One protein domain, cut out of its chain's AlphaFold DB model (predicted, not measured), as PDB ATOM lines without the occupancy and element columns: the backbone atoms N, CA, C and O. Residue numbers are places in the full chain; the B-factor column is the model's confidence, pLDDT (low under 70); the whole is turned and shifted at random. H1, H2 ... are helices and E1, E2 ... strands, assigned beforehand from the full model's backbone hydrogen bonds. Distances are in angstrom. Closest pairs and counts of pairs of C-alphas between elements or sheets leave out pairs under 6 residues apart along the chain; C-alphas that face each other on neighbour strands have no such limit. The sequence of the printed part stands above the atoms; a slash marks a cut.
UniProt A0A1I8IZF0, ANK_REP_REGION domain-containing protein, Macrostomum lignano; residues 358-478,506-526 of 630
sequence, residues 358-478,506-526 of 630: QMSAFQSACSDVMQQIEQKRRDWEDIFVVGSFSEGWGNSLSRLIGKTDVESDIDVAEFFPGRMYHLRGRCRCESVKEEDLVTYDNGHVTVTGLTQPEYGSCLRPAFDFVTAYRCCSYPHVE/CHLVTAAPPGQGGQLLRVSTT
ATOM      1  N   GLN A 358      43.044  -1.338 -36.217       84.81
ATOM      2  CA  GLN A 358      41.907  -1.615 -37.102       84.81
ATOM      3  C   GLN A 358      40.943  -0.427 -37.183       84.81
ATOM      4  O   GLN A 358      40.517  -0.036 -38.269       84.81
ATOM      5  N   MET A 359      40.613   0.168 -36.034       82.75
ATOM      6  CA  MET A 359      39.739   1.335 -35.988       82.75
ATOM      7  C   MET A 359      40.429   2.564 -36.590       82.75
ATOM      8  O   MET A 359      39.804   3.323 -37.322       82.75
ATOM      9  N   SER A 360      41.731   2.726 -36.347       86.56
ATOM     10  CA  SER A 360      42.543   3.773 -36.971       86.56
ATOM     11  C   SER A 360      42.579   3.658 -38.503       86.56
ATOM     12  O   SER A 360      42.368   4.649 -39.208       86.56
ATOM     13  N   ALA A 361      42.747   2.443 -39.034       83.31
ATOM     14  CA  ALA A 361      42.712   2.176 -40.469       83.31
ATOM     15  C   ALA A 361      41.338   2.493 -41.079       83.31
ATOM     16  O   ALA A 361      41.262   3.122 -42.132       83.31
ATOM     17  N   PHE A 362      40.249   2.127 -40.392       80.44
ATOM     18  CA  PHE A 362      38.894   2.482 -40.817       80.44
ATOM     19  C   PHE A 362      38.694   4.004 -40.885       80.44
ATOM     20  O   PHE A 362      38.210   4.516 -41.891       80.44
ATOM     21  N   GLN A 363      39.117   4.742 -39.854       84.38
ATOM     22  CA  GLN A 363      39.024   6.209 -39.825       84.38
ATOM     23  C   GLN A 363      39.822   6.855 -40.959       84.38
ATOM     24  O   GLN A 363      39.326   7.750 -41.643       84.38
ATOM     25  N   SER A 364      41.030   6.349 -41.198       85.06
ATOM     26  CA  SER A 364      41.894   6.791 -42.292       85.06
ATOM     27  C   SER A 364      41.224   6.583 -43.653       85.06
ATOM     28  O   SER A 364      41.192   7.502 -44.467       85.06
ATOM     29  N   ALA A 365      40.600   5.420 -43.868       81.00
ATOM     30  CA  ALA A 365      39.861   5.125 -45.092       81.00
ATOM     31  C   ALA A 365      38.637   6.042 -45.271       81.00
ATOM     32  O   ALA A 365      38.390   6.528 -46.374       81.00
ATOM     33  N   CYS A 366      37.891   6.335 -44.199       82.62
ATOM     34  CA  CYS A 366      36.800   7.311 -44.247       82.62
ATOM     35  C   CYS A 366      37.296   8.703 -44.663       82.62
ATOM     36  O   CYS A 366      36.644   9.365 -45.471       82.62
ATOM     37  N   SER A 367      38.452   9.134 -44.153       87.75
ATOM     38  CA  SER A 367      39.078  10.390 -44.568       87.75
ATOM     39  C   SER A 367      39.490  10.388 -46.036       87.75
ATOM     40  O   SER A 367      39.308  11.400 -46.709       87.75
ATOM     41  N   ASP A 368      40.016   9.277 -46.546       86.31
ATOM     42  CA  ASP A 368      40.426   9.176 -47.949       86.31
ATOM     43  C   ASP A 368      39.207   9.230 -48.885       86.31
ATOM     44  O   ASP A 368      39.239   9.901 -49.917       86.31
ATOM     45  N   VAL A 369      38.093   8.599 -48.496       84.19
ATOM     46  CA  VAL A 369      36.812   8.710 -49.212       84.19
ATOM     47  C   VAL A 369      36.282  10.144 -49.173       84.19
ATOM     48  O   VAL A 369      35.845  10.653 -50.203       84.19
ATOM     49  N   MET A 370      36.342  10.820 -48.020       85.50
ATOM     50  CA  MET A 370      35.927  12.223 -47.904       85.50
ATOM     51  C   MET A 370      36.745  13.128 -48.828       85.50
ATOM     52  O   MET A 370      36.174  13.946 -49.543       85.50
ATOM     53  N   GLN A 371      38.067  12.941 -48.873       91.94
ATOM     54  CA  GLN A 371      38.930  13.685 -49.785       91.94
ATOM     55  C   GLN A 371      38.502  13.485 -51.245       91.94
ATOM     56  O   GLN A 371      38.343  14.464 -51.970       91.94
ATOM     57  N   GLN A 372      38.242  12.243 -51.666       86.31
ATOM     58  CA  GLN A 372      37.763  11.960 -53.024       86.31
ATOM     59  C   GLN A 372      36.410  12.614 -53.320       86.31
ATOM     60  O   GLN A 372      36.169  13.058 -54.442       86.31
ATOM     61  N   ILE A 373      35.508  12.654 -52.336       83.50
ATOM     62  CA  ILE A 373      34.217  13.332 -52.472       83.50
ATOM     63  C   ILE A 373      34.433  14.833 -52.665       83.50
ATOM     64  O   ILE A 373      33.871  15.392 -53.603       83.50
ATOM     65  N   GLU A 374      35.250  15.479 -51.831       84.31
ATOM     66  CA  GLU A 374      35.520  16.918 -51.943       84.31
ATOM     67  C   GLU A 374      36.179  17.275 -53.279       84.31
ATOM     68  O   GLU A 374      35.706  18.186 -53.960       84.31
ATOM     69  N   GLN A 375      37.184  16.504 -53.707       89.81
ATOM     70  CA  GLN A 375      37.849  16.693 -55.000       89.81
ATOM     71  C   GLN A 375      36.856  16.598 -56.168       89.81
ATOM     72  O   GLN A 375      36.834  17.460 -57.044       89.81
ATOM     73  N   LYS A 376      35.967  15.594 -56.152       88.38
ATOM     74  CA  LYS A 376      34.931  15.422 -57.186       88.38
ATOM     75  C   LYS A 376      33.866  16.512 -57.154       88.38
ATOM     76  O   LYS A 376      33.391  16.928 -58.203       88.38
ATOM     77  N   ARG A 377      33.437  16.945 -55.966       84.25
ATOM     78  CA  ARG A 377      32.368  17.946 -55.823       84.25
ATOM     79  C   ARG A 377      32.808  19.338 -56.246       84.25
ATOM     80  O   ARG A 377      31.972  20.105 -56.713       84.25
ATOM     81  N   ARG A 378      34.082  19.662 -56.037       81.44
ATOM     82  CA  ARG A 378      34.662  20.968 -56.368       81.44
ATOM     83  C   ARG A 378      35.323  21.001 -57.743       81.44
ATOM     84  O   ARG A 378      35.757  22.072 -58.145       81.44
ATOM     85  N   ASP A 379      35.373  19.861 -58.434       84.44
ATOM     86  CA  ASP A 379      36.102  19.689 -59.696       84.44
ATOM     87  C   ASP A 379      37.563  20.166 -59.570       84.44
ATOM     88  O   ASP A 379      38.087  20.912 -60.392       84.44
ATOM     89  N   TRP A 380      38.195  19.795 -58.448       83.12
ATOM     90  CA  TRP A 380      39.494  20.319 -58.033       83.12
ATOM     91  C   TRP A 380      40.316  19.247 -57.313       83.12
ATOM     92  O   TRP A 380      40.051  18.904 -56.161       83.12
ATOM     93  N   GLU A 381      41.342  18.715 -57.980       84.31
ATOM     94  CA  GLU A 381      42.163  17.603 -57.463       84.31
ATOM     95  C   GLU A 381      43.120  18.020 -56.332       84.31
ATOM     96  O   GLU A 381      43.536  17.203 -55.513       84.31
ATOM     97  N   ASP A 382      43.405  19.314 -56.234       88.25
ATOM     98  CA  ASP A 382      44.398  19.926 -55.349       88.25
ATOM     99  C   ASP A 382      43.868  20.240 -53.938       88.25
ATOM    100  O   ASP A 382      44.277  21.195 -53.276       88.25
ATOM    101  N   ILE A 383      42.942  19.400 -53.473       89.00
ATOM    102  CA  ILE A 383      42.334  19.451 -52.144       89.00
ATOM    103  C   ILE A 383      42.688  18.184 -51.377       89.00
ATOM    104  O   ILE A 383      42.469  17.067 -51.852       89.00
ATOM    105  N   PHE A 384      43.198  18.365 -50.162       91.69
ATOM    106  CA  PHE A 384      43.635  17.276 -49.299       91.69
ATOM    107  C   PHE A 384      42.990  17.384 -47.924       91.69
ATOM    108  O   PHE A 384      43.082  18.420 -47.271       91.69
ATOM    109  N   VAL A 385      42.386  16.290 -47.453       91.25
ATOM    110  CA  VAL A 385      41.927  16.198 -46.062       91.25
ATOM    111  C   VAL A 385      43.134  15.844 -45.202       91.25
ATOM    112  O   VAL A 385      43.825  14.845 -45.445       91.25
ATOM    113  N   VAL A 386      43.414  16.698 -44.226       90.38
ATOM    114  CA  VAL A 386      44.619  16.659 -43.398       90.38
ATOM    115  C   VAL A 386      44.263  16.735 -41.909       90.38
ATOM    116  O   VAL A 386      43.104  16.587 -41.522       90.38
ATOM    117  N   GLY A 387      45.276  16.853 -41.049       87.88
ATOM    118  CA  GLY A 387      45.090  16.997 -39.610       87.88
ATOM    119  C   GLY A 387      44.502  15.761 -38.930       87.88
ATOM    120  O   GLY A 387      44.491  14.654 -39.481       87.88
ATOM    121  N   SER A 388      44.006  15.946 -37.701       85.75
ATOM    122  CA  SER A 388      43.635  14.835 -36.806       85.75
ATOM    123  C   SER A 388      42.551  13.921 -37.379       85.75
ATOM    124  O   SER A 388      42.547  12.732 -37.068       85.75
ATOM    125  N   PHE A 389      41.638  14.443 -38.208       86.25
ATOM    126  CA  PHE A 389      40.619  13.630 -38.883       86.25
ATOM    127  C   PHE A 389      41.238  12.625 -39.864       86.25
ATOM    128  O   PHE A 389      40.771  11.492 -39.968       86.25
ATOM    129  N   SER A 390      42.316  13.020 -40.544       88.19
ATOM    130  CA  SER A 390      42.961  12.215 -41.584       88.19
ATOM    131  C   SER A 390      44.002  11.218 -41.077       88.19
ATOM    132  O   SER A 390      44.373  10.294 -41.797       88.19
ATOM    133  N   GLU A 391      44.512  11.406 -39.864       89.12
ATOM    134  CA  GLU A 391      45.713  10.718 -39.373       89.12
ATOM    135  C   GLU A 391      45.452   9.307 -38.840       89.12
ATOM    136  O   GLU A 391      46.385   8.515 -38.719       89.12
ATOM    137  N   GLY A 392      44.190   8.985 -38.546       77.06
ATOM    138  CA  GLY A 392      43.845   7.799 -37.775       77.06
ATOM    139  C   GLY A 392      44.249   7.967 -36.306       77.06
ATOM    140  O   GLY A 392      45.121   8.764 -35.972       77.06
ATOM    141  N   TRP A 393      43.590   7.230 -35.409       85.06
ATOM    142  CA  TRP A 393      43.676   7.380 -33.945       85.06
ATOM    143  C   TRP A 393      42.891   8.573 -33.388       85.06
ATOM    144  O   TRP A 393      43.457   9.526 -32.858       85.06
ATOM    145  N   GLY A 394      41.557   8.475 -33.447       66.50
ATOM    146  CA  GLY A 394      40.630   9.182 -32.557       66.50
ATOM    147  C   GLY A 394      40.801  10.703 -32.555       66.50
ATOM    148  O   GLY A 394      41.426  11.295 -31.669       66.50
ATOM    149  N   ASN A 395      40.182  11.370 -33.524       66.06
ATOM    150  CA  ASN A 395      40.127  12.832 -33.598       66.06
ATOM    151  C   ASN A 395      39.252  13.482 -32.498       66.06
ATOM    152  O   ASN A 395      39.257  14.708 -32.366       66.06
ATOM    153  N   SER A 396      38.595  12.685 -31.644       61.50
ATOM    154  CA  SER A 396      37.935  13.148 -30.420       61.50
ATOM    155  C   SER A 396      38.798  12.949 -29.175       61.50
ATOM    156  O   SER A 396      39.115  11.827 -28.796       61.50
ATOM    157  N   LEU A 397      39.106  14.040 -28.470       57.97
ATOM    158  CA  LEU A 397      39.532  13.988 -27.061       57.97
ATOM    159  C   LEU A 397      38.440  14.492 -26.107       57.97
ATOM    160  O   LEU A 397      38.724  14.795 -24.947       57.97
ATOM    161  N   SER A 398      37.209  14.670 -26.598       57.12
ATOM    162  CA  SER A 398      36.075  15.071 -25.756       57.12
ATOM    163  C   SER A 398      35.579  13.887 -24.917       57.12
ATOM    164  O   SER A 398      35.102  14.068 -23.800       57.12
ATOM    165  N   ARG A 399      35.757  12.665 -25.439       58.94
ATOM    166  CA  ARG A 399      35.426  11.388 -24.808       58.94
ATOM    167  C   ARG A 399      36.595  10.432 -25.038       58.94
ATOM    168  O   ARG A 399      37.117  10.380 -26.146       58.94
ATOM    169  N   LEU A 400      37.005   9.663 -24.027       67.25
ATOM    170  CA  LEU A 400      38.004   8.591 -24.173       67.25
ATOM    171  C   LEU A 400      37.391   7.389 -24.919       67.25
ATOM    172  O   LEU A 400      37.240   6.303 -24.371       67.25
ATOM    173  N   ILE A 401      36.982   7.607 -26.168       71.31
ATOM    174  CA  ILE A 401      36.385   6.617 -27.065       71.31
ATOM    175  C   ILE A 401      37.139   6.704 -28.391       71.31
ATOM    176  O   ILE A 401      37.247   7.776 -28.976       71.31
ATOM    177  N   GLY A 402      37.623   5.575 -28.898       69.19
ATOM    178  CA  GLY A 402      38.426   5.484 -30.117       69.19
ATOM    179  C   GLY A 402      37.633   5.607 -31.415       69.19
ATOM    180  O   GLY A 402      38.047   5.047 -32.421       69.19
ATOM    181  N   LYS A 403      36.495   6.312 -31.415       75.88
ATOM    182  CA  LYS A 403      35.683   6.596 -32.609       75.88
ATOM    183  C   LYS A 403      35.846   8.058 -33.021       75.88
ATOM    184  O   LYS A 403      36.098   8.907 -32.171       75.88
ATOM    185  N   THR A 404      35.652   8.337 -34.308       71.56
ATOM    186  CA  THR A 404      35.634   9.709 -34.823       71.56
ATOM    187  C   THR A 404      34.506  10.512 -34.173       71.56
ATOM    188  O   THR A 404      33.371  10.027 -34.137       71.56
ATOM    189  N   ASP A 405      34.799  11.710 -33.650       71.19
ATOM    190  CA  ASP A 405      33.731  12.619 -33.215       71.19
ATOM    191  C   ASP A 405      33.009  13.178 -34.439       71.19
ATOM    192  O   ASP A 405      33.643  13.526 -35.433       71.19
ATOM    193  N   VAL A 406      31.692  13.336 -34.339       66.75
ATOM    194  CA  VAL A 406      30.927  14.082 -35.350       66.75
ATOM    195  C   VAL A 406      31.249  15.576 -35.296       66.75
ATOM    196  O   VAL A 406      31.137  16.262 -36.306       66.75
ATOM    197  N   GLU A 407      31.702  16.054 -34.134       66.50
ATOM    198  CA  GLU A 407      32.128  17.437 -33.919       66.50
ATOM    199  C   GLU A 407      33.614  17.666 -34.212       66.50
ATOM    200  O   GLU A 407      34.107  18.774 -34.008       66.50
ATOM    201  N   SER A 408      34.351  16.638 -34.642       73.56
ATOM    202  CA  SER A 408      35.769  16.789 -34.950       73.56
ATOM    203  C   SER A 408      35.942  17.692 -36.157       73.56
ATOM    204  O   SER A 408      35.364  17.437 -37.214       73.56
ATOM    205  N   ASP A 409      36.771  18.715 -35.983       79.50
ATOM    206  CA  ASP A 409      37.152  19.618 -37.058       79.50
ATOM    207  C   ASP A 409      37.840  18.819 -38.180       79.50
ATOM    208  O   ASP A 409      38.600  17.868 -37.932       79.50
ATOM    209  N   ILE A 410      37.506  19.168 -39.421       86.44
ATOM    210  CA  ILE A 410      38.070  18.589 -40.635       86.44
ATOM    211  C   ILE A 410      39.005  19.636 -41.225       86.44
ATOM    212  O   ILE A 410      38.566  20.594 -41.863       86.44
ATOM    213  N   ASP A 411      40.302  19.440 -41.016       88.50
ATOM    214  CA  ASP A 411      41.319  20.279 -41.634       88.50
ATOM    215  C   ASP A 411      41.428  19.933 -43.126       88.50
ATOM    216  O   ASP A 411      41.591  18.769 -43.511       88.50
ATOM    217  N   VAL A 412      41.360  20.947 -43.983       89.06
ATOM    218  CA  VAL A 412      41.494  20.806 -45.433       89.06
ATOM    219  C   VAL A 412      42.615  21.704 -45.927       89.06
ATOM    220  O   VAL A 412      42.563  22.920 -45.783       89.06
ATOM    221  N   ALA A 413      43.627  21.104 -46.545       90.00
ATOM    222  CA  ALA A 413      44.660  21.836 -47.255       90.00
ATOM    223  C   ALA A 413      44.228  22.032 -48.711       90.00
ATOM    224  O   ALA A 413      44.053  21.059 -49.449       90.00
ATOM    225  N   GLU A 414      44.081  23.289 -49.120       88.88
ATOM    226  CA  GLU A 414      43.783  23.672 -50.498       88.88
ATOM    227  C   GLU A 414      45.044  24.240 -51.143       88.88
ATOM    228  O   GLU A 414      45.616  25.229 -50.674       88.88
ATOM    229  N   PHE A 415      45.510  23.583 -52.202       87.38
ATOM    230  CA  PHE A 415      46.726  23.977 -52.893       87.38
ATOM    231  C   PHE A 415      46.412  25.099 -53.879       87.38
ATOM    232  O   PHE A 415      45.666  24.918 -54.841       87.38
ATOM    233  N   PHE A 416      47.006  26.268 -53.639       80.25
ATOM    234  CA  PHE A 416      46.802  27.433 -54.489       80.25
ATOM    235  C   PHE A 416      47.446  27.207 -55.871       80.25
ATOM    236  O   PHE A 416      48.630  26.850 -55.947       80.25
ATOM    237  N   PRO A 417      46.713  27.423 -56.978       70.25
ATOM    238  CA  PRO A 417      47.221  27.159 -58.316       70.25
ATOM    239  C   PRO A 417      48.245  28.224 -58.741       70.25
ATOM    240  O   PRO A 417      48.182  29.387 -58.348       70.25
ATOM    241  N   GLY A 418      49.184  27.840 -59.607       67.88
ATOM    242  CA  GLY A 418      50.011  28.796 -60.355       67.88
ATOM    243  C   GLY A 418      51.218  29.396 -59.626       67.88
ATOM    244  O   GLY A 418      51.949  30.167 -60.245       67.88
ATOM    245  N   ARG A 419      51.492  29.036 -58.363       76.12
ATOM    246  CA  ARG A 419      52.736  29.425 -57.672       76.12
ATOM    247  C   ARG A 419      53.423  28.216 -57.034       76.12
ATOM    248  O   ARG A 419      52.897  27.616 -56.101       76.12
ATOM    249  N   MET A 420      54.610  27.883 -57.539       88.62
ATOM    250  CA  MET A 420      55.505  26.877 -56.965       88.62
ATOM    251  C   MET A 420      56.711  27.577 -56.338       88.62
ATOM    252  O   MET A 420      57.305  28.465 -56.942       88.62
ATOM    253  N   TYR A 421      57.055  27.185 -55.116       91.94
ATOM    254  CA  TYR A 421      58.233  27.663 -54.408       91.94
ATOM    255  C   TYR A 421      59.415  26.722 -54.617       91.94
ATOM    256  O   TYR A 421      59.269  25.496 -54.621       91.94
ATOM    257  N   HIS A 422      60.597  27.320 -54.753       93.56
ATOM    258  CA  HIS A 422      61.833  26.615 -55.056       93.56
ATOM    259  C   HIS A 422      62.882  26.908 -53.988       93.56
ATOM    260  O   HIS A 422      63.380  28.028 -53.878       93.56
ATOM    261  N   LEU A 423      63.219  25.902 -53.181       93.12
ATOM    262  CA  LEU A 423      64.172  26.068 -52.086       93.12
ATOM    263  C   LEU A 423      65.601  26.201 -52.623       93.12
ATOM    264  O   LEU A 423      66.098  25.326 -53.344       93.12
ATOM    265  N   ARG A 424      66.287  27.274 -52.228       92.75
ATOM    266  CA  ARG A 424      67.701  27.498 -52.548       92.75
ATOM    267  C   ARG A 424      68.551  26.316 -52.068       92.75
ATOM    268  O   ARG A 424      68.425  25.873 -50.932       92.75
ATOM    269  N   GLY A 425      69.396  25.781 -52.952       89.12
ATOM    270  CA  GLY A 425      70.263  24.630 -52.659       89.12
ATOM    271  C   GLY A 425      69.571  23.257 -52.647       89.12
ATOM    272  O   GLY A 425      70.258  22.246 -52.533       89.12
ATOM    273  N   ARG A 426      68.239  23.191 -52.796       89.81
ATOM    274  CA  ARG A 426      67.470  21.928 -52.863       89.81
ATOM    275  C   ARG A 426      66.629  21.768 -54.124       89.81
ATOM    276  O   ARG A 426      66.272  20.638 -54.464       89.81
ATOM    277  N   CYS A 427      66.283  22.862 -54.795       90.62
ATOM    278  CA  CYS A 427      65.540  22.836 -56.048       90.62
ATOM    279  C   CYS A 427      66.323  22.078 -57.133       90.62
ATOM    280  O   CYS A 427      67.520  22.293 -57.308       90.62
ATOM    281  N   ARG A 428      65.628  21.197 -57.862       88.56
ATOM    282  CA  ARG A 428      66.157  20.459 -59.026       88.56
ATOM    283  C   ARG A 428      65.369  20.739 -60.310       88.56
ATOM    284  O   ARG A 428      65.548  20.036 -61.298       88.56
ATOM    285  N   CYS A 429      64.459  21.711 -60.279       89.62
ATOM    286  CA  CYS A 429      63.660  22.086 -61.438       89.62
ATOM    287  C   CYS A 429      64.530  22.815 -62.463       89.62
ATOM    288  O   CYS A 429      65.367  23.646 -62.110       89.62
ATOM    289  N   GLU A 430      64.303  22.521 -63.736       87.38
ATOM    290  CA  GLU A 430      64.962  23.221 -64.830       87.38
ATOM    291  C   GLU A 430      64.415  24.652 -64.953       87.38
ATOM    292  O   GLU A 430      63.245  24.909 -64.677       87.38
ATOM    293  N   SER A 431      65.249  25.588 -65.411       83.44
ATOM    294  CA  SER A 431      64.841  26.963 -65.759       83.44
ATOM    295  C   SER A 431      64.353  27.862 -64.605       83.44
ATOM    296  O   SER A 431      63.724  28.886 -64.866       83.44
ATOM    297  N   VAL A 432      64.665  27.539 -63.344       88.94
ATOM    298  CA  VAL A 432      64.405  28.427 -62.194       88.94
ATOM    299  C   VAL A 432      65.524  29.459 -62.071       88.94
ATOM    300  O   VAL A 432      66.701  29.097 -62.039       88.94
ATOM    301  N   LYS A 433      65.178  30.746 -61.996       89.00
ATOM    302  CA  LYS A 433      66.167  31.812 -61.810       89.00
ATOM    303  C   LYS A 433      66.549  31.960 -60.340       89.00
ATOM    304  O   LYS A 433      65.750  31.704 -59.446       89.00
ATOM    305  N   GLU A 434      67.752  32.469 -60.090       86.88
ATOM    306  CA  GLU A 434      68.274  32.699 -58.735       86.88
ATOM    307  C   GLU A 434      67.394  33.649 -57.896       86.88
ATOM    308  O   GLU A 434      67.303  33.508 -56.678       86.88
ATOM    309  N   GLU A 435      66.730  34.600 -58.559       85.31
ATOM    310  CA  GLU A 435      65.783  35.560 -57.972       85.31
ATOM    311  C   GLU A 435      64.449  34.926 -57.539       85.31
ATOM    312  O   GLU A 435      63.788  35.456 -56.649       85.31
ATOM    313  N   ASP A 436      64.093  33.770 -58.106       86.75
ATOM    314  CA  ASP A 436      62.877  33.017 -57.776       86.75
ATOM    315  C   ASP A 436      63.110  31.987 -56.651       86.75
ATOM    316  O   ASP A 436      62.164  31.380 -56.137       86.75
ATOM    317  N   LEU A 437      64.371  31.774 -56.251       91.81
ATOM    318  CA  LEU A 437      64.735  30.867 -55.165       91.81
ATOM    319  C   LEU A 437      64.481  31.503 -53.801       91.81
ATOM    320  O   LEU A 437      64.991  32.578 -53.485       91.81
ATOM    321  N   VAL A 438      63.799  30.759 -52.937       92.19
ATOM    322  CA  VAL A 438      63.508  31.170 -51.563       92.19
ATOM    323  C   VAL A 438      64.459  30.515 -50.564       92.19
ATOM    324  O   VAL A 438      64.905  29.378 -50.744       92.19
ATOM    325  N   THR A 439      64.795  31.247 -49.503       92.06
ATOM    326  CA  THR A 439      65.683  30.777 -48.434       92.06
ATOM    327  C   THR A 439      64.893  30.028 -47.373       92.06
ATOM    328  O   THR A 439      63.882  30.532 -46.886       92.06
ATOM    329  N   TYR A 440      65.376  28.836 -47.021       92.25
ATOM    330  CA  TYR A 440      64.884  28.046 -45.898       92.25
ATOM    331  C   TYR A 440      65.779  28.273 -44.674       92.25
ATOM    332  O   TYR A 440      67.001  28.203 -44.803       92.25
ATOM    333  N   ASP A 441      65.169  28.524 -43.519       89.25
ATOM    334  CA  ASP A 441      65.840  28.661 -42.227       89.25
ATOM    335  C   ASP A 441      64.902  28.218 -41.087       89.25
ATOM    336  O   ASP A 441      63.748  28.652 -41.033       89.25
ATOM    337  N   ASN A 442      65.380  27.334 -40.202       86.88
ATOM    338  CA  ASN A 442      64.683  26.862 -38.991       86.88
ATOM    339  C   ASN A 442      63.192  26.512 -39.226       86.88
ATOM    340  O   ASN A 442      62.283  27.045 -38.581       86.88
ATOM    341  N   GLY A 443      62.910  25.657 -40.215       89.12
ATOM    342  CA  GLY A 443      61.546  25.224 -40.553       89.12
ATOM    343  C   GLY A 443      60.714  26.205 -41.388       89.12
ATOM    344  O   GLY A 443      59.567  25.889 -41.723       89.12
ATOM    345  N   HIS A 444      61.252  27.375 -41.737       91.81
ATOM    346  CA  HIS A 444      60.520  28.452 -42.398       91.81
ATOM    347  C   HIS A 444      61.176  28.896 -43.700       91.81
ATOM    348  O   HIS A 444      62.360  28.694 -43.938       91.81
ATOM    349  N   VAL A 445      60.373  29.524 -44.549       91.50
ATOM    350  CA  VAL A 445      60.760  30.105 -45.825       91.50
ATOM    351  C   VAL A 445      60.408  31.585 -45.808       91.50
ATOM    352  O   VAL A 445      59.279  31.949 -45.470       91.50
ATOM    353  N   THR A 446      61.358  32.443 -46.181       87.19
ATOM    354  CA  THR A 446      61.130  33.897 -46.225       87.19
ATOM    355  C   THR A 446      60.404  34.303 -47.501       87.19
ATOM    356  O   THR A 446      60.836  33.951 -48.599       87.19
ATOM    357  N   VAL A 447      59.303  35.054 -47.366       79.81
ATOM    358  CA  VAL A 447      58.470  35.465 -48.506       79.81
ATOM    359  C   VAL A 447      57.910  36.871 -48.305       79.81
ATOM    360  O   VAL A 447      57.453  37.216 -47.220       79.81
ATOM    361  N   THR A 448      57.904  37.692 -49.356       69.19
ATOM    362  CA  THR A 448      57.376  39.065 -49.312       69.19
ATOM    363  C   THR A 448      55.928  39.141 -49.817       69.19
ATOM    364  O   THR A 448      55.567  38.503 -50.806       69.19
ATOM    365  N   GLY A 449      55.096  39.954 -49.150       63.03
ATOM    366  CA  GLY A 449      53.782  40.379 -49.661       63.03
ATOM    367  C   GLY A 449      52.605  39.416 -49.454       63.03
ATOM    368  O   GLY A 449      51.677  39.434 -50.258       63.03
ATOM    369  N   LEU A 450      52.617  38.578 -48.414       63.66
ATOM    370  CA  LEU A 450      51.503  37.668 -48.119       63.66
ATOM    371  C   LEU A 450      50.388  38.372 -47.329       63.66
ATOM    372  O   LEU A 450      50.636  39.001 -46.300       63.66
ATOM    373  N   THR A 451      49.147  38.236 -47.792       54.41
ATOM    374  CA  THR A 451      47.943  38.612 -47.040       54.41
ATOM    375  C   THR A 451      47.659  37.591 -45.934       54.41
ATOM    376  O   THR A 451      47.950  36.405 -46.088       54.41
ATOM    377  N   GLN A 452      47.109  38.047 -44.804       52.06
ATOM    378  CA  GLN A 452      46.738  37.165 -43.690       52.06
ATOM    379  C   GLN A 452      45.623  36.184 -44.104       52.06
ATOM    380  O   GLN A 452      44.776  36.559 -44.915       52.06
ATOM    381  N   PRO A 453      45.618  34.945 -43.574       50.91
ATOM    382  CA  PRO A 453      44.609  33.945 -43.916       50.91
ATOM    383  C   PRO A 453      43.208  34.335 -43.420       50.91
ATOM    384  O   PRO A 453      43.062  34.998 -42.390       50.91
ATOM    385  N   GLU A 454      42.180  33.889 -44.145       47.62
ATOM    386  CA  GLU A 454      40.781  33.945 -43.711       47.62
ATOM    387  C   GLU A 454      40.508  32.856 -42.660       47.62
ATOM    388  O   GLU A 454      41.018  31.740 -42.755       47.62
ATOM    389  N   TYR A 455      39.730  33.191 -41.628       46.62
ATOM    390  CA  TYR A 455      39.402  32.276 -40.531       46.62
ATOM    391  C   TYR A 455      38.212  31.374 -40.886       46.62
ATOM    392  O   TYR A 455      37.289  31.801 -41.579       46.62
ATOM    393  N   GLY A 456      38.263  30.135 -40.383       51.12
ATOM    394  CA  GLY A 456      37.353  29.031 -40.694       51.12
ATOM    395  C   GLY A 456      35.863  29.277 -40.437       51.12
ATOM    396  O   GLY A 456      35.432  30.261 -39.834       51.12
ATOM    397  N   SER A 457      35.057  28.339 -40.930       48.03
ATOM    398  CA  SER A 457      33.594  28.393 -40.889       48.03
ATOM    399  C   SER A 457      33.037  27.967 -39.528       48.03
ATOM    400  O   SER A 457      33.488  26.994 -38.930       48.03
ATOM    401  N   CYS A 458      31.982  28.637 -39.061       46.78
ATOM    402  CA  CYS A 458      31.242  28.240 -37.858       46.78
ATOM    403  C   CYS A 458      30.199  27.125 -38.100       46.78
ATOM    404  O   CYS A 458      29.517  26.711 -37.159       46.78
ATOM    405  N   LEU A 459      30.050  26.645 -39.342       48.69
ATOM    406  CA  LEU A 459      29.099  25.594 -39.728       48.69
ATOM    407  C   LEU A 459      29.689  24.197 -39.488       48.69
ATOM    408  O   LEU A 459      30.854  23.970 -39.794       48.69
ATOM    409  N   ARG A 460      28.889  23.259 -38.958       52.41
ATOM    410  CA  ARG A 460      29.337  21.907 -38.564       52.41
ATOM    411  C   ARG A 460      29.002  20.822 -39.620       52.41
ATOM    412  O   ARG A 460      27.921  20.905 -40.208       52.41
ATOM    413  N   PRO A 461      29.859  19.788 -39.824       63.75
ATOM    414  CA  PRO A 461      31.193  19.635 -39.228       63.75
ATOM    415  C   PRO A 461      32.099  20.776 -39.691       63.75
ATOM    416  O   PRO A 461      31.998  21.210 -40.837       63.75
ATOM    417  N   ALA A 462      32.889  21.324 -38.767       71.69
ATOM    418  CA  ALA A 462      33.702  22.493 -39.067       71.69
ATOM    419  C   ALA A 462      34.781  22.083 -40.063       71.69
ATOM    420  O   ALA A 462      35.499  21.111 -39.834       71.69
ATOM    421  N   PHE A 463      34.844  22.803 -41.178       77.44
ATOM    422  CA  PHE A 463      35.922  22.678 -42.141       77.44
ATOM    423  C   PHE A 463      36.864  23.858 -41.949       77.44
ATOM    424  O   PHE A 463      36.474  25.009 -42.179       77.44
ATOM    425  N   ASP A 464      38.092  23.550 -41.551       81.44
ATOM    426  CA  ASP A 464      39.160  24.528 -41.415       81.44
ATOM    427  C   ASP A 464      40.044  24.446 -42.654       81.44
ATOM    428  O   ASP A 464      40.773  23.476 -42.871       81.44
ATOM    429  N   PHE A 465      39.937  25.459 -43.510       83.69
ATOM    430  CA  PHE A 465      40.702  25.526 -44.748       83.69
ATOM    431  C   PHE A 465      42.046  26.199 -44.493       83.69
ATOM    432  O   PHE A 465      42.121  27.299 -43.947       83.69
ATOM    433  N   VAL A 466      43.115  25.545 -44.931       84.94
ATOM    434  CA  VAL A 466      44.469  26.090 -44.925       84.94
ATOM    435  C   VAL A 466      44.929  26.225 -46.365       84.94
ATOM    436  O   VAL A 466      45.054  25.235 -47.088       84.94
ATOM    437  N   THR A 467      45.230  27.455 -46.776       85.06
ATOM    438  CA  THR A 467      45.899  27.697 -48.052       85.06
ATOM    439  C   THR A 467      47.320  27.150 -47.984       85.06
ATOM    440  O   THR A 467      48.143  27.590 -47.175       85.06
ATOM    441  N   ALA A 468      47.604  26.187 -48.851       89.75
ATOM    442  CA  ALA A 468      48.912  25.586 -49.017       89.75
ATOM    443  C   ALA A 468      49.521  26.020 -50.353       89.75
ATOM    444  O   ALA A 468      48.840  26.124 -51.374       89.75
ATOM    445  N   TYR A 469      50.829  26.242 -50.360       90.31
ATOM    446  CA  TYR A 469      51.579  26.567 -51.566       90.31
ATOM    447  C   TYR A 469      52.528  25.434 -51.916       90.31
ATOM    448  O   TYR A 469      53.233  24.918 -51.048       90.31
ATOM    449  N   ARG A 470      52.583  25.059 -53.196       91.75
ATOM    450  CA  ARG A 470      53.463  23.982 -53.660       91.75
ATOM    451  C   ARG A 470      54.923  24.338 -53.428       91.75
ATOM    452  O   ARG A 470      55.342  25.454 -53.719       91.75
ATOM    453  N   CYS A 471      55.700  23.361 -52.977       92.81
ATOM    454  CA  CYS A 471      57.147  23.455 -52.897       92.81
ATOM    455  C   CYS A 471      57.769  22.298 -53.680       92.81
ATOM    456  O   CYS A 471      57.336  21.154 -53.550       92.81
ATOM    457  N   CYS A 472      58.776  22.584 -54.504       91.81
ATOM    458  CA  CYS A 472      59.353  21.594 -55.419       91.81
ATOM    459  C   CYS A 472      60.145  20.471 -54.732       91.81
ATOM    460  O   CYS A 472      60.511  19.496 -55.384       91.81
ATOM    461  N   SER A 473      60.498  20.648 -53.457       92.25
ATOM    462  CA  SER A 473      61.200  19.658 -52.643       92.25
ATOM    463  C   SER A 473      61.073  19.980 -51.156       92.25
ATOM    464  O   SER A 473      60.837  21.128 -50.771       92.25
ATOM    465  N   TYR A 474      61.228  18.963 -50.307       93.62
ATOM    466  CA  TYR A 474      61.468  19.177 -48.881       93.62
ATOM    467  C   TYR A 474      62.893  19.732 -48.647       93.62
ATOM    468  O   TYR A 474      63.807  19.444 -49.437       93.62
ATOM    469  N   PRO A 475      63.111  20.498 -47.558       92.06
ATOM    470  CA  PRO A 475      64.451  20.744 -47.019       92.06
ATOM    471  C   PRO A 475      65.096  19.423 -46.548       92.06
ATOM    472  O   PRO A 475      64.573  18.342 -46.815       92.06
ATOM    473  N   HIS A 476      66.251  19.481 -45.879       89.75
ATOM    474  CA  HIS A 476      66.850  18.283 -45.278       89.75
ATOM    475  C   HIS A 476      65.841  17.594 -44.343       89.75
ATOM    476  O   HIS A 476      65.434  18.174 -43.339       89.75
ATOM    477  N   VAL A 477      65.440  16.364 -44.678       90.75
ATOM    478  CA  VAL A 477      64.603  15.508 -43.819       90.75
ATOM    479  C   VAL A 477      65.510  14.458 -43.195       90.75
ATOM    480  O   VAL A 477      65.776  13.418 -43.799       90.75
ATOM    481  N   GLU A 478      66.019  14.752 -41.999       85.00
ATOM    482  CA  GLU A 478      67.112  13.997 -41.370       85.00
ATOM    483  C   GLU A 478      66.795  12.507 -41.231       85.00
ATOM    484  O   GLU A 478      67.602  11.676 -41.633       85.00
ATOM    485  N   CYS A 506      55.785  18.212 -50.875       91.06
ATOM    486  CA  CYS A 506      56.164  19.327 -50.016       91.06
ATOM    487  C   CYS A 506      55.265  20.537 -50.276       91.06
ATOM    488  O   CYS A 506      54.947  20.880 -51.418       91.06
ATOM    489  N   HIS A 507      54.873  21.208 -49.201       93.25
ATOM    490  CA  HIS A 507      54.078  22.417 -49.285       93.25
ATOM    491  C   HIS A 507      54.394  23.365 -48.138       93.25
ATOM    492  O   HIS A 507      54.863  22.969 -47.068       93.25
ATOM    493  N   LEU A 508      54.135  24.638 -48.392       92.31
ATOM    494  CA  LEU A 508      54.310  25.726 -47.450       92.31
ATOM    495  C   LEU A 508      52.939  26.196 -46.974       92.31
ATOM    496  O   LEU A 508      52.010  26.294 -47.773       92.31
ATOM    497  N   VAL A 509      52.818  26.500 -45.688       90.00
ATOM    498  CA  VAL A 509      51.574  26.988 -45.077       90.00
ATOM    499  C   VAL A 509      51.816  28.293 -44.334       90.00
ATOM    500  O   VAL A 509      52.930  28.578 -43.883       90.00
ATOM    501  N   THR A 510      50.762  29.090 -44.185       82.06
ATOM    502  CA  THR A 510      50.763  30.367 -43.459       82.06
ATOM    503  C   THR A 510      50.792  30.156 -41.939       82.06
ATOM    504  O   THR A 510      49.875  30.518 -41.211       82.06
ATOM    505  N   ALA A 511      51.878  29.571 -41.437       78.50
ATOM    506  CA  ALA A 511      52.171  29.450 -40.013       78.50
ATOM    507  C   ALA A 511      53.571  30.019 -39.756       78.50
ATOM    508  O   ALA A 511      54.543  29.479 -40.263       78.50
ATOM    509  N   ALA A 512      53.680  31.113 -39.005       72.81
ATOM    510  CA  ALA A 512      54.958  31.752 -38.682       72.81
ATOM    511  C   ALA A 512      55.211  31.720 -37.165       72.81
ATOM    512  O   ALA A 512      54.247  31.587 -36.396       72.81
ATOM    513  N   PRO A 513      56.468  31.876 -36.708       75.75
ATOM    514  CA  PRO A 513      56.773  32.025 -35.291       75.75
ATOM    515  C   PRO A 513      56.002  33.207 -34.677       75.75
ATOM    516  O   PRO A 513      55.640  34.156 -35.391       75.75
ATOM    517  N   PRO A 514      55.746  33.195 -33.354       72.25
ATOM    518  CA  PRO A 514      55.069  34.299 -32.681       72.25
ATOM    519  C   PRO A 514      55.711  35.656 -33.016       72.25
ATOM    520  O   PRO A 514      56.907  35.851 -32.830       72.25
ATOM    521  N   GLY A 515      54.906  36.599 -33.515       70.81
ATOM    522  CA  GLY A 515      55.367  37.943 -33.893       70.81
ATOM    523  C   GLY A 515      55.912  38.092 -35.321       70.81
ATOM    524  O   GLY A 515      56.286  39.200 -35.687       70.81
ATOM    525  N   GLN A 516      55.918  37.031 -36.139       73.06
ATOM    526  CA  GLN A 516      56.452  37.044 -37.517       73.06
ATOM    527  C   GLN A 516      55.385  36.768 -38.601       73.06
ATOM    528  O   GLN A 516      55.693  36.380 -39.730       73.06
ATOM    529  N   GLY A 517      54.103  36.954 -38.268       70.12
ATOM    530  CA  GLY A 517      52.987  36.728 -39.192       70.12
ATOM    531  C   GLY A 517      53.080  37.580 -40.465       70.12
ATOM    532  O   GLY A 517      53.353  38.775 -40.399       70.12
ATOM    533  N   GLY A 518      52.841  36.959 -41.625       71.69
ATOM    534  CA  GLY A 518      52.861  37.622 -42.939       71.69
ATOM    535  C   GLY A 518      54.251  37.799 -43.569       71.69
ATOM    536  O   GLY A 518      54.336  38.309 -44.683       71.69
ATOM    537  N   GLN A 519      55.324  37.375 -42.889       77.62
ATOM    538  CA  GLN A 519      56.712  37.496 -43.373       77.62
ATOM    539  C   GLN A 519      57.359  36.144 -43.713       77.62
ATOM    540  O   GLN A 519      58.298  36.084 -44.507       77.62
ATOM    541  N   LEU A 520      56.852  35.056 -43.127       86.00
ATOM    542  CA  LEU A 520      57.365  33.699 -43.299       86.00
ATOM    543  C   LEU A 520      56.235  32.717 -43.624       86.00
ATOM    544  O   LEU A 520      55.118  32.849 -43.118       86.00
ATOM    545  N   LEU A 521      56.559  31.695 -44.416       88.75
ATOM    546  CA  LEU A 521      55.764  30.473 -44.537       88.75
ATOM    547  C   LEU A 521      56.492  29.325 -43.842       88.75
ATOM    548  O   LEU A 521      57.710  29.217 -43.944       88.75
ATOM    549  N   ARG A 522      55.764  28.429 -43.180       90.44
ATOM    550  CA  ARG A 522      56.348  27.214 -42.599       90.44
ATOM    551  C   ARG A 522      56.317  26.079 -43.601       90.44
ATOM    552  O   ARG A 522      55.309  25.872 -44.278       90.44
ATOM    553  N   VAL A 523      57.396  25.305 -43.640       93.31
ATOM    554  CA  VAL A 523      57.413  24.018 -44.336       93.31
ATOM    555  C   VAL A 523      56.498  23.053 -43.584       93.31
ATOM    556  O   VAL A 523      56.728  22.726 -42.419       93.31
ATOM    557  N   SER A 524      55.426  22.618 -44.238       92.50
ATOM    558  CA  SER A 524      54.483  21.661 -43.667       92.50
ATOM    559  C   SER A 524      55.008  20.243 -43.845       92.50
ATOM    560  O   SER A 524      55.432  19.854 -44.930       92.50
ATOM    561  N   THR A 525      54.931  19.445 -42.783       92.56
ATOM    562  CA  THR A 525      55.279  18.014 -42.809       92.56
ATOM    563  C   THR A 525      54.048  17.127 -42.660       92.56
ATOM    564  O   THR A 525      54.167  15.921 -42.481       92.56
ATOM    565  N   THR A 526      52.850  17.702 -42.795       92.06
ATOM    566  CA  THR A 526      51.568  17.047 -42.508       92.06
ATOM    567  C   THR A 526      51.388  15.706 -43.227       92.06
ATOM    568  O   THR A 526      50.848  14.766 -42.650       92.06
TER     569      THR A 526
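AT A GLANCE: This is residues 358 to 478 and 506 to 526 of the 630 residues of the protein "ANK_REP_REGION domain-containing protein" of Macrostomum lignano (UniProt A0A1I8IZF0). A strongly twisted sheet has two long strands, E2 and E4, side by side through its middle, with the long helix H1 and the small helix H2 packed toward one end, while the short strands E5, E6 and E3 continue it toward the other. Long loops, residues 391 to 409 and 424 to 443, reach to opposite ends of the longest axis. The printed part has 142 residues, with two named helices and six named strands in the order H1 E1 H2 E2 E3 E4 E5 E6. The mixed sheet runs E1 E2 E4 E5 E6 E3; the class is mixed, helices and strands, with under half of the residues in named elements. The whole is only just compact, close to loose, with a radius of gyration of the C-alphas of 17.0 A and spans of 51, 33 and 33 A.

IN THESE COORDINATES: The longest strand, E2, residues 410 to 423, measures 29.5 A and bends by 94 degrees at residue 418. E4, residues 463 to 471, measures 23.8 A. E1 is residues 383 to 386, E5 507 to 509, E6 520 to 524, ending at C-alpha 524 (54.483, 21.661, -43.667), and E3 444 to 446. H1, residues 358 to 378, measures 30.6 A from C-alpha 358 (41.907, -1.615, -37.102) to C-alpha 378 (34.662, 20.968, -56.368). H2 is residues 387 to 390.

HOW THE PARTS SIT: E2 and E4 are parallel, with N 414 and O 466 3.0 A apart. E1, an edge strand, is antiparallel to E2, with N 384 and O 413 at 2.9 A. E4 and E5 are antiparallel, with N 469 and O 508 at 2.8 A. E5 and E6 form a hairpin, with N 509 and O 522 at 2.9 A. E6 and the other edge strand, E3, are antiparallel, with N 445 and O 521 at 2.7 A. H1 is on the sheet at a height of 9.0 A, making two layers, a helix on one face of a sheet. It lies over E1, along the strands at 19 degrees on the local plane; their closest C-alphas, of Gln 371 and Val 385, are 5.4 A apart. H1 touches H2 with residues 363 to 368 alone; the closest C-alphas, of Ser 367 and Ser 390, are 5.2 A apart. In H1 every O i to N i+4 pair is within hydrogen-bond range; H2 is too short for such a pair. E1 and E6 are apart.

THE WHOLE: The two C-alphas farthest apart, of Leu 400 and Ser 431, are 52.8 A apart. Residues 479 to 505 are not printed, and C-alphas 478 and 506 are 14.9 A apart across this cut, between E4 and E5. The long links are H2 to E2, E2 to E3 and E3 to E4. The mean pLDDT of the printed part is 80.8; 25 residues are under 70, among them 394 to 400 and 448 to 461.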